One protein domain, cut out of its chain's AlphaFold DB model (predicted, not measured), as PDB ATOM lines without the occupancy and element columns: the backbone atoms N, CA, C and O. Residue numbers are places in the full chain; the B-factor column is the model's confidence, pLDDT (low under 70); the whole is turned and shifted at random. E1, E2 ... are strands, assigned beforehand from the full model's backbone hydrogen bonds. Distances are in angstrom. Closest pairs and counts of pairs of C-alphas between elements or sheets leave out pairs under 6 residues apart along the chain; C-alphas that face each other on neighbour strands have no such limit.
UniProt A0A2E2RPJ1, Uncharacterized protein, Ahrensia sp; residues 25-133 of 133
ATOM      1  N   SER A  25     148.479 137.206 217.504       77.56
ATOM      2  CA  SER A  25     148.408 135.861 218.073       77.56
ATOM      3  C   SER A  25     149.428 134.930 217.414       77.56
ATOM      4  O   SER A  25     150.207 134.259 218.098       77.56
ATOM      5  N   CYS A  26     149.517 134.946 216.081       87.12
ATOM      6  CA  CYS A  26     150.414 134.059 215.350       87.12
ATOM      7  C   CYS A  26     151.847 134.594 215.351       87.12
ATOM      8  O   CYS A  26     152.188 135.550 214.651       87.12
ATOM      9  N   ALA A  27     152.680 133.970 216.188       86.00
ATOM     10  CA  ALA A  27     154.082 134.322 216.429       86.00
ATOM     11  C   ALA A  27     154.328 135.784 216.863       86.00
ATOM     12  O   ALA A  27     155.470 136.254 216.836       86.00
ATOM     13  N   GLY A  28     153.285 136.499 217.300       89.19
ATOM     14  CA  GLY A  28     153.371 137.934 217.564       89.19
ATOM     15  C   GLY A  28     153.492 138.794 216.302       89.19
ATOM     16  O   GLY A  28     153.826 139.959 216.438       89.19
ATOM     17  N   LEU A  29     153.241 138.245 215.107       90.69
ATOM     18  CA  LEU A  29     153.429 138.935 213.824       90.69
ATOM     19  C   LEU A  29     152.117 139.250 213.098       90.69
ATOM     20  O   LEU A  29     151.981 140.328 212.528       90.69
ATOM     21  N   VAL A  30     151.166 138.315 213.102       93.31
ATOM     22  CA  VAL A  30     149.890 138.447 212.378       93.31
ATOM     23  C   VAL A  30     148.737 138.264 213.370       93.31
ATOM     24  O   VAL A  30     148.759 137.287 214.129       93.31
ATOM     25  N   PRO A  31     147.749 139.178 213.416       93.00
ATOM     26  CA  PRO A  31     146.582 139.014 214.272       93.00
ATOM     27  C   PRO A  31     145.712 137.836 213.853       93.00
ATOM     28  O   PRO A  31     145.655 137.488 212.675       93.00
ATOM     29  N   GLN A  32     144.988 137.254 214.808       92.00
ATOM     30  CA  GLN A  32     144.034 136.184 214.517       92.00
ATOM     31  C   GLN A  32     143.000 136.619 213.466       92.00
ATOM     32  O   GLN A  32     142.336 137.643 213.622       92.00
ATOM     33  N   GLY A  33     142.833 135.805 212.421       90.94
ATOM     34  CA  GLY A  33     141.890 136.039 211.327       90.94
ATOM     35  C   GLY A  33     142.379 137.006 210.242       90.94
ATOM     36  O   GLY A  33     141.649 137.215 209.279       90.94
ATOM     37  N   ALA A  34     143.584 137.564 210.383       94.06
ATOM     38  CA  ALA A  34     144.202 138.478 209.424       94.06
ATOM     39  C   ALA A  34     145.299 137.784 208.600       94.06
ATOM     40  O   ALA A  34     145.731 136.659 208.906       94.06
ATOM     41  N   SER A  35     145.787 138.477 207.573       95.25
ATOM     42  CA  SER A  35     146.994 138.089 206.850       95.25
ATOM     43  C   SER A  35     147.987 139.242 206.710       95.25
ATOM     44  O   SER A  35     147.644 140.419 206.770       95.25
ATOM     45  N   LEU A  36     149.266 138.900 206.587       95.38
ATOM     46  CA  LEU A  36     150.339 139.836 206.286       95.38
ATOM     47  C   LEU A  36     150.906 139.482 204.915       95.38
ATOM     48  O   LEU A  36     151.534 138.436 204.749       95.38
ATOM     49  N   VAL A  37     150.688 140.352 203.935       94.69
ATOM     50  CA  VAL A  37     151.104 140.136 202.549       94.69
ATOM     51  C   VAL A  37     152.331 140.980 202.247       94.69
ATOM     52  O   VAL A  37     152.252 142.207 202.253       94.69
ATOM     53  N   CYS A  38     153.450 140.333 201.934       92.44
ATOM     54  CA  CYS A  38     154.665 140.978 201.443       92.44
ATOM     55  C   CYS A  38     154.772 140.730 199.936       92.44
ATOM     56  O   CYS A  38     155.048 139.609 199.496       92.44
ATOM     57  N   ALA A  39     154.509 141.770 199.145       87.88
ATOM     58  CA  ALA A  39     154.573 141.696 197.691       87.88
ATOM     59  C   ALA A  39     155.989 142.035 197.211       87.88
ATOM     60  O   ALA A  39     156.529 143.078 197.574       87.88
ATOM     61  N   GLY A  40     156.587 141.147 196.415       75.62
ATOM     62  CA  GLY A  40     157.851 141.423 195.739       75.62
ATOM     63  C   GLY A  40     157.663 142.355 194.536       75.62
ATOM     64  O   GLY A  40     156.541 142.662 194.138       75.62
ATOM     65  N   PHE A  41     158.780 142.783 193.951       69.69
ATOM     66  CA  PHE A  41     158.830 143.714 192.816       69.69
ATOM     67  C   PHE A  41     157.967 143.269 191.610       69.69
ATOM     68  O   PHE A  41     158.062 142.109 191.186       69.69
ATOM     69  N   GLU A  42     157.150 144.204 191.088       59.62
ATOM     70  CA  GLU A  42     156.235 144.120 189.927       59.62
ATOM     71  C   GLU A  42     155.641 142.721 189.661       59.62
ATOM     72  O   GLU A  42     156.172 141.946 188.864       59.62
ATOM     73  N   PRO A  43     154.499 142.403 190.292       62.19
ATOM     74  CA  PRO A  43     154.356 141.347 191.287       62.19
ATOM     75  C   PRO A  43     154.623 139.964 190.691       62.19
ATOM     76  O   PRO A  43     153.703 139.183 190.468       62.19
ATOM     77  N   ASN A  44     155.891 139.639 190.453       79.81
ATOM     78  CA  ASN A  44     156.263 138.309 189.977       79.81
ATOM     79  C   ASN A  44     156.015 137.244 191.048       79.81
ATOM     80  O   ASN A  44     155.865 136.067 190.729       79.81
ATOM     81  N   TRP A  45     155.968 137.656 192.318       86.31
ATOM     82  CA  TRP A  45     155.599 136.799 193.430       86.31
ATOM     83  C   TRP A  45     155.169 137.596 194.672       86.31
ATOM     84  O   TRP A  45     155.458 138.788 194.808       86.31
ATOM     85  N   ALA A  46     154.513 136.916 195.610       91.25
ATOM     86  CA  ALA A  46     154.235 137.427 196.951       91.25
ATOM     87  C   ALA A  46     154.250 136.290 197.978       91.25
ATOM     88  O   ALA A  46     153.961 135.139 197.642       91.25
ATOM     89  N   ILE A  47     154.540 136.625 199.235       93.38
ATOM     90  CA  ILE A  47     154.219 135.759 200.373       93.38
ATOM     91  C   ILE A  47     153.067 136.361 201.165       93.38
ATOM     92  O   ILE A  47     153.056 137.553 201.465       93.38
ATOM     93  N   GLU A  48     152.108 135.523 201.519       95.31
ATOM     94  CA  GLU A  48     151.048 135.837 202.468       95.31
ATOM     95  C   GLU A  48     151.272 134.983 203.711       95.31
ATOM     96  O   GLU A  48     151.324 133.761 203.610       95.31
ATOM     97  N   LEU A  49     151.392 135.610 204.878       96.06
ATOM     98  CA  LEU A  49     151.396 134.925 206.164       96.06
ATOM     99  C   LEU A  49     150.009 135.044 206.780       96.06
ATOM    100  O   LEU A  49     149.572 136.152 207.087       96.06
ATOM    101  N   LYS A  50     149.314 133.926 206.968       95.75
ATOM    102  CA  LYS A  50     147.933 133.917 207.458       95.75
ATOM    103  C   LYS A  50     147.856 133.330 208.857       95.75
ATOM    104  O   LYS A  50     148.498 132.319 209.141       95.75
ATOM    105  N   CYS A  51     147.049 133.957 209.710       94.44
ATOM    106  CA  CYS A  51     146.787 133.481 211.060       94.44
ATOM    107  C   CYS A  51     145.354 132.962 211.187       94.44
ATOM    108  O   CYS A  51     144.412 133.744 211.307       94.44
ATOM    109  N   ASP A  52     145.190 131.639 211.182       91.00
ATOM    110  CA  ASP A  52     143.899 130.976 211.411       91.00
ATOM    111  C   ASP A  52     144.060 129.854 212.448       91.00
ATOM    112  O   ASP A  52     143.875 128.671 212.179       91.00
ATOM    113  N   GLY A  53     144.514 130.244 213.643       87.56
ATOM    114  CA  GLY A  53     144.912 129.340 214.724       87.56
ATOM    115  C   GLY A  53     146.420 129.111 214.715       87.56
ATOM    116  O   GLY A  53     147.094 129.470 215.679       87.56
ATOM    117  N   ASP A  54     146.943 128.623 213.592       89.69
ATOM    118  CA  ASP A  54     148.379 128.498 213.337       89.69
ATOM    119  C   ASP A  54     148.845 129.486 212.257       89.69
ATOM    120  O   ASP A  54     148.065 129.921 211.402       89.69
ATOM    121  N   LEU A  55     150.134 129.849 212.301       93.88
ATOM    122  CA  LEU A  55     150.753 130.670 211.261       93.88
ATOM    123  C   LEU A  55     151.069 129.790 210.049       93.88
ATOM    124  O   LEU A  55     151.856 128.851 210.146       93.88
ATOM    125  N   THR A  56     150.494 130.127 208.902       95.25
ATOM    126  CA  THR A  56     150.733 129.443 207.623       95.25
ATOM    127  C   THR A  56     151.252 130.431 206.587       95.25
ATOM    128  O   THR A  56     151.154 131.645 206.788       95.25
ATOM    129  N   SER A  57     151.816 129.932 205.486       95.06
ATOM    130  CA  SER A  57     152.222 130.781 204.365       95.06
ATOM    131  C   SER A  57     151.556 130.352 203.073       95.06
ATOM    132  O   SER A  57     151.526 129.166 202.775       95.06
ATOM    133  N   ASN A  58     151.135 131.302 202.251       95.00
ATOM    134  CA  ASN A  58     150.850 131.059 200.846       95.00
ATOM    135  C   ASN A  58     151.905 131.763 199.996       95.00
ATOM    136  O   ASN A  58     152.252 132.919 200.246       95.00
ATOM    137  N   PHE A  59     152.388 131.074 198.969       92.75
ATOM    138  CA  PHE A  59     153.251 131.655 197.954       92.75
ATOM    139  C   PHE A  59     152.447 131.919 196.687       92.75
ATOM    140  O   PHE A  59     151.874 131.002 196.099       92.75
ATOM    141  N   THR A  60     152.412 133.180 196.268       91.50
ATOM    142  CA  THR A  60     151.866 133.575 194.972       91.50
ATOM    143  C   THR A  60     153.008 133.652 193.970       91.50
ATOM    144  O   THR A  60     153.965 134.376 194.216       91.50
ATOM    145  N   ASP A  61     152.896 132.937 192.854       88.19
ATOM    146  CA  ASP A  61     153.802 132.999 191.704       88.19
ATOM    147  C   ASP A  61     153.061 133.620 190.517       88.19
ATOM    148  O   ASP A  61     151.956 133.187 190.185       88.19
ATOM    149  N   ALA A  62     153.666 134.613 189.877       87.00
ATOM    150  CA  ALA A  62     153.199 135.212 188.635       87.00
ATOM    151  C   ALA A  62     154.310 135.360 187.574       87.00
ATOM    152  O   ALA A  62     154.074 135.980 186.535       87.00
ATOM    153  N   PHE A  63     155.492 134.752 187.762       81.12
ATOM    154  CA  PHE A  63     156.625 134.843 186.823       81.12
ATOM    155  C   PHE A  63     156.281 134.343 185.413       81.12
ATOM    156  O   PHE A  63     156.873 134.766 184.422       81.12
ATOM    157  N   THR A  64     155.330 133.414 185.311       74.94
ATOM    158  CA  THR A  64     154.934 132.774 184.046       74.94
ATOM    159  C   THR A  64     153.770 133.477 183.341       74.94
ATOM    160  O   THR A  64     153.286 132.994 182.317       74.94
ATOM    161  N   GLY A  65     153.291 134.606 183.880       77.12
ATOM    162  CA  GLY A  65     152.111 135.319 183.377       77.12
ATOM    163  C   GLY A  65     150.770 134.700 183.790       77.12
ATOM    164  O   GLY A  65     149.722 135.254 183.467       77.12
ATOM    165  N   THR A  66     150.780 133.580 184.522       84.06
ATOM    166  CA  THR A  66     149.609 133.048 185.235       84.06
ATOM    167  C   THR A  66     149.837 133.192 186.729       84.06
ATOM    168  O   THR A  66     150.890 132.799 187.221       84.06
ATOM    169  N   ILE A  67     148.845 133.726 187.443       88.38
ATOM    170  CA  ILE A  67     148.890 133.838 188.902       88.38
ATOM    171  C   ILE A  67     148.481 132.493 189.503       88.38
ATOM    172  O   ILE A  67     147.370 132.015 189.271       88.38
ATOM    173  N   SER A  68     149.376 131.894 190.282       90.56
ATOM    174  CA  SER A  68     149.144 130.659 191.029       90.56
ATOM    175  C   SER A  68     149.424 130.891 192.506       90.56
ATOM    176  O   SER A  68     150.434 131.498 192.848       90.56
ATOM    177  N   VAL A  69     148.555 130.383 193.380       92.75
ATOM    178  CA  VAL A  69     148.749 130.420 194.833       92.75
ATOM    179  C   VAL A  69     148.993 129.002 195.323       92.75
ATOM    180  O   VAL A  69     148.149 128.124 195.151       92.75
ATOM    181  N   THR A  70     150.152 128.782 195.933       93.62
ATOM    182  CA  THR A  70     150.548 127.495 196.503       93.62
ATOM    183  C   THR A  70     150.598 127.619 198.024       93.62
ATOM    184  O   THR A  70     151.385 128.423 198.523       93.62
ATOM    185  N   PRO A  71     149.781 126.857 198.771       95.31
ATOM    186  CA  PRO A  71     149.885 126.801 200.222       95.31
ATOM    187  C   PRO A  71     151.197 126.169 200.680       95.31
ATOM    188  O   PRO A  71     151.748 125.289 200.014       95.31
ATOM    189  N   GLY A  72     151.651 126.581 201.854       93.69
ATOM    190  CA  GLY A  72     152.889 126.134 202.461       93.69
ATOM    191  C   GLY A  72     152.941 126.402 203.960       93.69
ATOM    192  O   GLY A  72     152.000 126.892 204.588       93.69
ATOM    193  N   GLU A  73     154.088 126.080 204.533       93.69
ATOM    194  CA  GLU A  73     154.372 126.244 205.953       93.69
ATOM    195  C   GLU A  73     155.369 127.377 206.173       93.69
ATOM    196  O   GLU A  73     156.209 127.665 205.318       93.69
ATOM    197  N   VAL A  74     155.311 127.992 207.351       95.06
ATOM    198  CA  VAL A  74     156.272 129.005 207.779       95.06
ATOM    199  C   VAL A  74     156.792 128.681 209.167       95.06
ATOM    200  O   VAL A  74     156.044 128.388 210.095       95.06
ATOM    201  N   SER A  75     158.106 128.768 209.305       94.19
ATOM    202  CA  SER A  75     158.820 128.680 210.567       94.19
ATOM    203  C   SER A  75     159.327 130.061 210.956       94.19
ATOM    204  O   SER A  75     159.962 130.753 210.160       94.19
ATOM    205  N   VAL A  76     159.062 130.463 212.198       94.25
ATOM    206  CA  VAL A  76     159.583 131.709 212.773       94.25
ATOM    207  C   VAL A  76     160.811 131.375 213.611       94.25
ATOM    208  O   VAL A  76     160.695 130.849 214.718       94.25
ATOM    209  N   VAL A  77     161.988 131.675 213.067       94.38
ATOM    210  CA  VAL A  77     163.302 131.362 213.653       94.38
ATOM    211  C   VAL A  77     163.646 132.323 214.796       94.38
ATOM    212  O   VAL A  77     164.215 131.928 215.810       94.38
ATOM    213  N   SER A  78     163.264 133.593 214.655       93.38
ATOM    214  CA  SER A  78     163.401 134.644 215.671       93.38
ATOM    215  C   SER A  78     162.195 135.576 215.599       93.38
ATOM    216  O   SER A  78     161.551 135.649 214.557       93.38
ATOM    217  N   ARG A  79     161.872 136.279 216.692       91.81
ATOM    218  CA  ARG A  79     160.707 137.186 216.789       91.81
ATOM    219  C   ARG A  79     161.060 138.670 216.893       91.81
ATOM    220  O   ARG A  79     160.160 139.498 216.932       91.81
ATOM    221  N   ASN A  80     162.338 139.023 216.994       87.94
ATOM    222  CA  ASN A  80     162.751 140.421 217.070       87.94
ATOM    223  C   ASN A  80     164.099 140.652 216.367       87.94
ATOM    224  O   ASN A  80     165.145 140.460 216.994       87.94
ATOM    225  N   PRO A  81     164.098 141.069 215.089       91.88
ATOM    226  CA  PRO A  81     162.953 141.081 214.162       91.88
ATOM    227  C   PRO A  81     162.468 139.659 213.810       91.88
ATOM    228  O   PRO A  81     163.104 138.670 214.186       91.88
ATOM    229  N   TRP A  82     161.330 139.531 213.118       95.50
ATOM    230  CA  TRP A  82     160.783 138.225 212.741       95.50
ATOM    231  C   TRP A  82     161.584 137.612 211.601       95.50
ATOM    232  O   TRP A  82     161.386 137.961 210.441       95.50
ATOM    233  N   GLN A  83     162.482 136.688 211.924       96.56
ATOM    234  CA  GLN A  83     163.166 135.894 210.913       96.56
ATOM    235  C   GLN A  83     162.272 134.720 210.525       96.56
ATOM    236  O   GLN A  83     161.892 133.925 211.387       96.56
ATOM    237  N   ILE A  84     161.948 134.621 209.238       95.31
ATOM    238  CA  ILE A  84     161.053 133.604 208.697       95.31
ATOM    239  C   ILE A  84     161.761 132.717 207.677       95.31
ATOM    240  O   ILE A  84     162.593 133.172 206.886       95.31
ATOM    241  N   GLU A  85     161.360 131.456 207.673       94.88
ATOM    242  CA  GLU A  85     161.693 130.473 206.650       94.88
ATOM    243  C   GLU A  85     160.400 129.798 206.215       94.88
ATOM    244  O   GLU A  85     159.632 129.330 207.055       94.88
ATOM    245  N   THR A  86     160.121 129.787 204.916       93.12
ATOM    246  CA  THR A  86     158.917 129.138 204.382       93.12
ATOM    247  C   THR A  86     159.259 127.770 203.792       93.12
ATOM    248  O   THR A  86     160.421 127.464 203.533       93.12
ATOM    249  N   SER A  87     158.249 126.937 203.536       91.94
ATOM    250  CA  SER A  87     158.404 125.712 202.736       91.94
ATOM    251  C   SER A  87     158.715 126.000 201.259       91.94
ATOM    252  O   SER A  87     159.027 125.090 200.492       91.94
ATOM    253  N   HIS A  88     158.612 127.263 200.849       87.06
ATOM    254  CA  HIS A  88     159.073 127.785 199.568       87.06
ATOM    255  C   HIS A  88     160.494 128.349 199.741       87.06
ATOM    256  O   HIS A  88     160.915 128.615 200.865       87.06
ATOM    257  N   PRO A  89     161.272 128.596 198.672       83.75
ATOM    258  CA  PRO A  89     162.615 129.168 198.807       83.75
ATOM    259  C   PRO A  89     162.567 130.681 199.112       83.75
ATOM    260  O   PRO A  89     163.363 131.447 198.576       83.75
ATOM    261  N   VAL A  90     161.612 131.112 199.943       89.06
ATOM    262  CA  VAL A  90     161.499 132.465 200.483       89.06
ATOM    263  C   VAL A  90     161.931 132.445 201.945       89.06
ATOM    264  O   VAL A  90     161.302 131.797 202.788       89.06
ATOM    265  N   THR A  91     163.010 133.163 202.232       93.50
ATOM    266  CA  THR A  91     163.559 133.368 203.575       93.50
ATOM    267  C   THR A  91     163.877 134.841 203.762       93.50
ATOM    268  O   THR A  91     164.196 135.548 202.800       93.50
ATOM    269  N   GLY A  92     163.791 135.334 204.993       94.12
ATOM    270  CA  GLY A  92     164.143 136.719 205.269       94.12
ATOM    271  C   GLY A  92     163.694 137.197 206.631       94.12
ATOM    272  O   GLY A  92     163.402 136.413 207.532       94.12
ATOM    273  N   THR A  93     163.663 138.513 206.779       95.62
ATOM    274  CA  THR A  93     163.348 139.180 208.038       95.62
ATOM    275  C   THR A  93     162.224 140.182 207.844       95.62
ATOM    276  O   THR A  93     162.332 141.057 206.992       95.62
ATOM    277  N   ILE A  94     161.175 140.083 208.656       95.56
ATOM    278  CA  ILE A  94     160.110 141.081 208.756       95.56
ATOM    279  C   ILE A  94     160.379 141.949 209.984       95.56
ATOM    280  O   ILE A  94     160.580 141.442 211.088       95.56
ATOM    281  N   ALA A  95     160.368 143.263 209.796       94.88
ATOM    282  CA  ALA A  95     160.488 144.240 210.866       94.88
ATOM    283  C   ALA A  95     159.268 145.163 210.880       94.88
ATOM    284  O   ALA A  95     158.787 145.588 209.829       94.88
ATOM    285  N   TYR A  96     158.796 145.491 212.083       92.06
ATOM    286  CA  TYR A  96     157.836 146.569 212.283       92.06
ATOM    287  C   TYR A  96     158.584 147.905 212.284       92.06
ATOM    288  O   TYR A  96     159.406 148.184 213.159       92.06
ATOM    289  N   THR A  97     158.305 148.715 211.277       85.62
ATOM    290  CA  THR A  97     158.864 150.040 211.026       85.62
ATOM    291  C   THR A  97     157.692 150.976 210.720       85.62
ATOM    292  O   THR A  97     157.311 151.076 209.553       85.62
ATOM    293  N   PRO A  98     157.090 151.628 211.736       87.88
ATOM    294  CA  PRO A  98     155.924 152.492 211.556       87.88
ATOM    295  C   PRO A  98     156.146 153.511 210.444       87.88
ATOM    296  O   PRO A  98     157.130 154.253 210.489       87.88
ATOM    297  N   ALA A  99     155.252 153.534 209.455       87.50
ATOM    298  CA  ALA A  99     155.356 154.369 208.258       87.50
ATOM    299  C   ALA A  99     156.727 154.308 207.540       87.50
ATOM    300  O   ALA A  99     157.153 155.271 206.901       87.50
ATOM    301  N   GLY A 100     157.444 153.192 207.685       86.69
ATOM    302  CA  GLY A 100     158.834 153.037 207.260       86.69
ATOM    303  C   GLY A 100     159.005 152.487 205.851       86.69
ATOM    304  O   GLY A 100     160.121 152.510 205.335       86.69
ATOM    305  N   CYS A 101     157.927 152.009 205.227       89.88
ATOM    306  CA  CYS A 101     157.968 151.457 203.881       89.88
ATOM    307  C   CYS A 101     156.963 152.159 202.971       89.88
ATOM    308  O   CYS A 101     155.810 152.338 203.353       89.88
ATOM    309  N   THR A 102     157.401 152.558 201.778       90.38
ATOM    310  CA  THR A 102     156.543 153.121 200.726       90.38
ATOM    311  C   THR A 102     156.594 152.199 199.515       90.38
ATOM    312  O   THR A 102     157.691 151.873 199.059       90.38
ATOM    313  N   ASP A 103     155.436 151.736 199.040       85.75
ATOM    314  CA  ASP A 103     155.353 150.887 197.848       85.75
ATOM    315  C   ASP A 103     155.433 151.701 196.545       85.75
ATOM    316  O   ASP A 103     155.486 152.931 196.547       85.75
ATOM    317  N   GLU A 104     155.426 151.005 195.408       81.50
ATOM    318  CA  GLU A 104     155.504 151.615 194.071       81.50
ATOM    319  C   GLU A 104     154.272 152.466 193.704       81.50
ATOM    320  O   GLU A 104     154.289 153.187 192.711       81.50
ATOM    321  N   SER A 105     153.195 152.378 194.490       84.88
ATOM    322  CA  SER A 105     151.974 153.182 194.359       84.88
ATOM    323  C   SER A 105     151.917 154.335 195.372       84.88
ATOM    324  O   SER A 105     150.829 154.856 195.636       84.88
ATOM    325  N   ASP A 106     153.057 154.707 195.962       87.50
ATOM    326  CA  ASP A 106     153.203 155.741 196.996       87.50
ATOM    327  C   ASP A 106     152.391 155.468 198.279       87.50
ATOM    328  O   ASP A 106     152.095 156.381 199.059       87.50
ATOM    329  N   ARG A 107     152.010 154.209 198.537       87.81
ATOM    330  CA  ARG A 107     151.304 153.835 199.769       87.81
ATOM    331  C   ARG A 107     152.301 153.513 200.864       87.81
ATOM    332  O   ARG A 107     153.269 152.789 200.648       87.81
ATOM    333  N   VAL A 108     152.023 154.023 202.056       90.69
ATOM    334  CA  VAL A 108     152.885 153.868 203.224       90.69
ATOM    335  C   VAL A 108     152.378 152.728 204.106       90.69
ATOM    336  O   VAL A 108     151.193 152.687 204.437       90.69
ATOM    337  N   TYR A 109     153.281 151.835 204.514       92.31
ATOM    338  CA  TYR A 109     152.995 150.701 205.393       92.31
ATOM    339  C   TYR A 109     153.978 150.616 206.560       92.31
ATOM    340  O   TYR A 109     155.079 151.176 206.539       92.31
ATOM    341  N   ASP A 110     153.562 149.858 207.572       93.25
ATOM    342  CA  ASP A 110     154.284 149.722 208.834       93.25
ATOM    343  C   ASP A 110     155.246 148.532 208.881       93.25
ATOM    344  O   ASP A 110     156.008 148.404 209.835       93.25
ATOM    345  N   PHE A 111     155.221 147.637 207.894       94.06
ATOM    346  CA  PHE A 111     156.056 146.440 207.893       94.06
ATOM    347  C   PHE A 111     156.959 146.404 206.669       94.06
ATOM    348  O   PHE A 111     156.523 146.645 205.543       94.06
ATOM    349  N   THR A 112     158.215 146.046 206.910       93.88
ATOM    350  CA  THR A 112     159.227 145.870 205.869       93.88
ATOM    351  C   THR A 112     159.738 144.438 205.909       93.88
ATOM    352  O   THR A 112     160.131 143.953 206.971       93.88
ATOM    353  N   PHE A 113     159.762 143.769 204.759       93.50
ATOM    354  CA  PHE A 113     160.408 142.476 204.578       93.50
ATOM    355  C   PHE A 113     161.725 142.636 203.833       93.50
ATOM    356  O   PHE A 113     161.752 143.141 202.715       93.50
ATOM    357  N   THR A 114     162.808 142.152 204.430       92.50
ATOM    358  CA  THR A 114     164.127 142.066 203.805       92.50
ATOM    359  C   THR A 114     164.409 140.603 203.459       92.50
ATOM    360  O   THR A 114     164.672 139.813 204.374       92.50
ATOM    361  N   PRO A 115     164.356 140.211 202.173       91.44
ATOM    362  CA  PRO A 115     164.623 138.838 201.775       91.44
ATOM    363  C   PRO A 115     166.106 138.491 201.898       91.44
ATOM    364  O   PRO A 115     166.985 139.295 201.596       91.44
ATOM    365  N   THR A 116     166.374 137.249 202.282       90.81
ATOM    366  CA  THR A 116     167.683 136.584 202.175       90.81
ATOM    367  C   THR A 116     167.684 135.481 201.117       90.81
ATOM    368  O   THR A 116     168.745 134.998 200.728       90.81
ATOM    369  N   GLY A 117     166.502 135.102 200.634       87.75
ATOM    370  CA  GLY A 117     166.288 134.229 199.489       87.75
ATOM    371  C   GLY A 117     164.849 134.366 199.002       87.75
ATOM    372  O   GLY A 117     163.944 134.524 199.817       87.75
ATOM    373  N   ALA A 118     164.647 134.360 197.686       83.19
ATOM    374  CA  ALA A 118     163.336 134.269 197.045       83.19
ATOM    375  C   ALA A 118     163.503 133.768 195.597       83.19
ATOM    376  O   ALA A 118     164.549 134.028 194.988       83.19
ATOM    377  N   PRO A 119     162.497 133.094 195.009       76.69
ATOM    378  CA  PRO A 119     162.491 132.771 193.583       76.69
ATOM    379  C   PRO A 119     162.758 133.996 192.709       76.69
ATOM    380  O   PRO A 119     162.200 135.066 192.939       76.69
ATOM    381  N   GLY A 120     163.610 133.838 191.697       72.62
ATOM    382  CA  GLY A 120     163.857 134.873 190.688       72.62
ATOM    383  C   GLY A 120     164.611 136.116 191.176       72.62
ATOM    384  O   GLY A 120     164.919 136.977 190.355       72.62
ATOM    385  N   LEU A 121     164.960 136.215 192.465       72.44
ATOM    386  CA  LEU A 121     165.809 137.287 192.976       72.44
ATOM    387  C   LEU A 121     167.276 136.860 192.981       72.44
ATOM    388  O   LEU A 121     167.645 135.826 193.531       72.44
ATOM    389  N   ASN A 122     168.124 137.709 192.408       76.19
ATOM    390  CA  ASN A 122     169.567 137.627 192.573       76.19
ATOM    391  C   ASN A 122     170.010 138.718 193.543       76.19
ATOM    392  O   ASN A 122     169.430 139.802 193.568       76.19
ATOM    393  N   ALA A 123     171.053 138.441 194.323       74.19
ATOM    394  CA  ALA A 123     171.654 139.461 195.167       74.19
ATOM    395  C   ALA A 123     172.141 140.657 194.314       74.19
ATOM    396  O   ALA A 123     172.637 140.444 193.201       74.19
ATOM    397  N   PRO A 124     172.065 141.898 194.827       75.69
ATOM    398  CA  PRO A 124     171.611 142.281 196.169       75.69
ATOM    399  C   PRO A 124     170.081 142.238 196.333       75.69
ATOM    400  O   PRO A 124     169.340 142.645 195.445       75.69
ATOM    401  N   PHE A 125     169.616 141.765 197.494       82.62
ATOM    402  CA  PHE A 125     168.193 141.759 197.841       82.62
ATOM    403  C   PHE A 125     167.761 143.134 198.353       82.62
ATOM    404  O   PHE A 125     168.444 143.727 199.189       82.62
ATOM    405  N   TYR A 126     166.615 143.614 197.873       83.88
ATOM    406  CA  TYR A 126     166.022 144.876 198.306       83.88
ATOM    407  C   TYR A 126     164.798 144.619 199.192       83.88
ATOM    408  O   TYR A 126     164.102 143.623 198.984       83.88
ATOM    409  N   PRO A 127     164.555 145.476 200.195       88.12
ATOM    410  CA  PRO A 127     163.394 145.346 201.056       88.12
ATOM    411  C   PRO A 127     162.093 145.666 200.310       88.12
ATOM    412  O   PRO A 127     162.070 146.515 199.420       88.12
ATOM    413  N   PHE A 128     161.007 145.018 200.727       87.69
ATOM    414  CA  PHE A 128     159.658 145.203 200.197       87.69
ATOM    415  C   PHE A 128     158.669 145.523 201.316       87.69
ATOM    416  O   PHE A 128     158.863 145.114 202.463       87.69
ATOM    417  N   CYS A 129     157.584 146.219 200.983       92.19
ATOM    418  CA  CYS A 129     156.547 146.529 201.958       92.19
ATOM    419  C   CYS A 129     155.640 145.326 202.194       92.19
ATOM    420  O   CYS A 129     155.217 144.650 201.253       92.19
ATOM    421  N   CYS A 130     155.303 145.096 203.460       93.38
ATOM    422  CA  CYS A 130     154.235 144.187 203.834       93.38
ATOM    423  C   CYS A 130     153.027 144.978 204.314       93.38
ATOM    424  O   CYS A 130     153.154 145.967 205.039       93.38
ATOM    425  N   ARG A 131     151.846 144.500 203.942       91.81
ATOM    426  CA  ARG A 131     150.567 145.076 204.344       91.81
ATOM    427  C   ARG A 131     149.774 144.065 205.150       91.81
ATOM    428  O   ARG A 131     149.785 142.879 204.830       91.81
ATOM    429  N   LEU A 132     149.118 144.552 206.190       92.38
ATOM    430  CA  LEU A 132     148.195 143.760 206.981       92.38
ATOM    431  C   LEU A 132     146.797 143.870 206.358       92.38
ATOM    432  O   LEU A 132     146.351 144.990 206.096       92.38
ATOM    433  N   GLU A 133     146.148 142.736 206.110       90.19
ATOM    434  CA  GLU A 133     144.802 142.613 205.527       90.19
ATOM    435  C   GLU A 133     143.836 141.874 206.459       90.19
ATOM    436  O   GLU A 133     144.277 140.950 207.187       90.19
TER     437      GLU A 133
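AT A GLANCE: This is residues 25 to 133 of the 133 residues of an uncharacterized protein of Ahrensia sp (UniProt A0A2E2RPJ1). What shape is this? It is a closed barrel of eight strands, E1 to E8, which follow one another round the ring in chain order, with E8 next to E1. E4, E6 and E7 bend sharply as they wrap round, and the closing strands E8 and E1 are short. How large and how regular is it? The printed part has 109 residues with eight named strands and no named helix, the neighbours antiparallel throughout, class all strand. It is compact, with a radius of gyration of the C-alphas of 12.8 A, and rounded, spanning 34 by 29 by 24 A.

HOW THE PARTS SIT: How does the ring begin? E1, residues 35 to 39, and E2, residues 45 to 52, are an antiparallel hairpin at 172 degrees, with N 36 and O 49 2.8 A apart. E3, residues 54 to 61, lies on the other side of E2 from E1, with N 48 and O 58 2.9 A apart. How does it go on past E3? E4, residues 68 to 79, is staggered: residues 68 to 73 pair with E3, N 59 and O 70 being 2.9 A apart, and residues 74 to 79 with E5, residues 82 to 86, N 75 and O 85 being 2.8 A apart. E6, residues 91 to 102, is the next antiparallel neighbour, with N 84 and O 92 2.9 A apart. How is the ring closed? E7, residues 108 to 117, and E6 form a hairpin, with N 95 and O 112 2.9 A apart. E8, residues 128 to 132, pairs with E7 through N 113 and O 128, 2.8 A apart, and with E1 through N 37 and O 131, 2.8 A apart. Do E1 to E8 make a meander? They do, each strand being the antiparallel neighbour of the one before.

IN THESE COORDINATES: Where do the strands begin and end? C-alpha 35 opens E1 at (146.994, 138.089, 206.850), and C-alpha 132 ends E8 at (148.195, 143.760, 206.981). Which strands are long, and which bend? E4 measures 29.0 A, E7 24.1 A, E3 22.8 A, E2 22.2 A and E6 21.2 A from first to last C-alpha. E4 bends by 61 degrees at residue 76, E6 by 118 degrees at residue 98 and E7 by 62 degrees at residue 111.

THE WHOLE: How far does it reach? The two C-alphas farthest apart, those of Gly 65 and Asn 80, are 35.7 A apart. Are there cuts or long links? The printed part, residues 25 to 133, has no cut, and no link is long; E3 to E4 and E7 to E8 are short, the others tight. Where is confidence low? The mean pLDDT of the printed part is 88.8, and residues 41 to 43 are under 70.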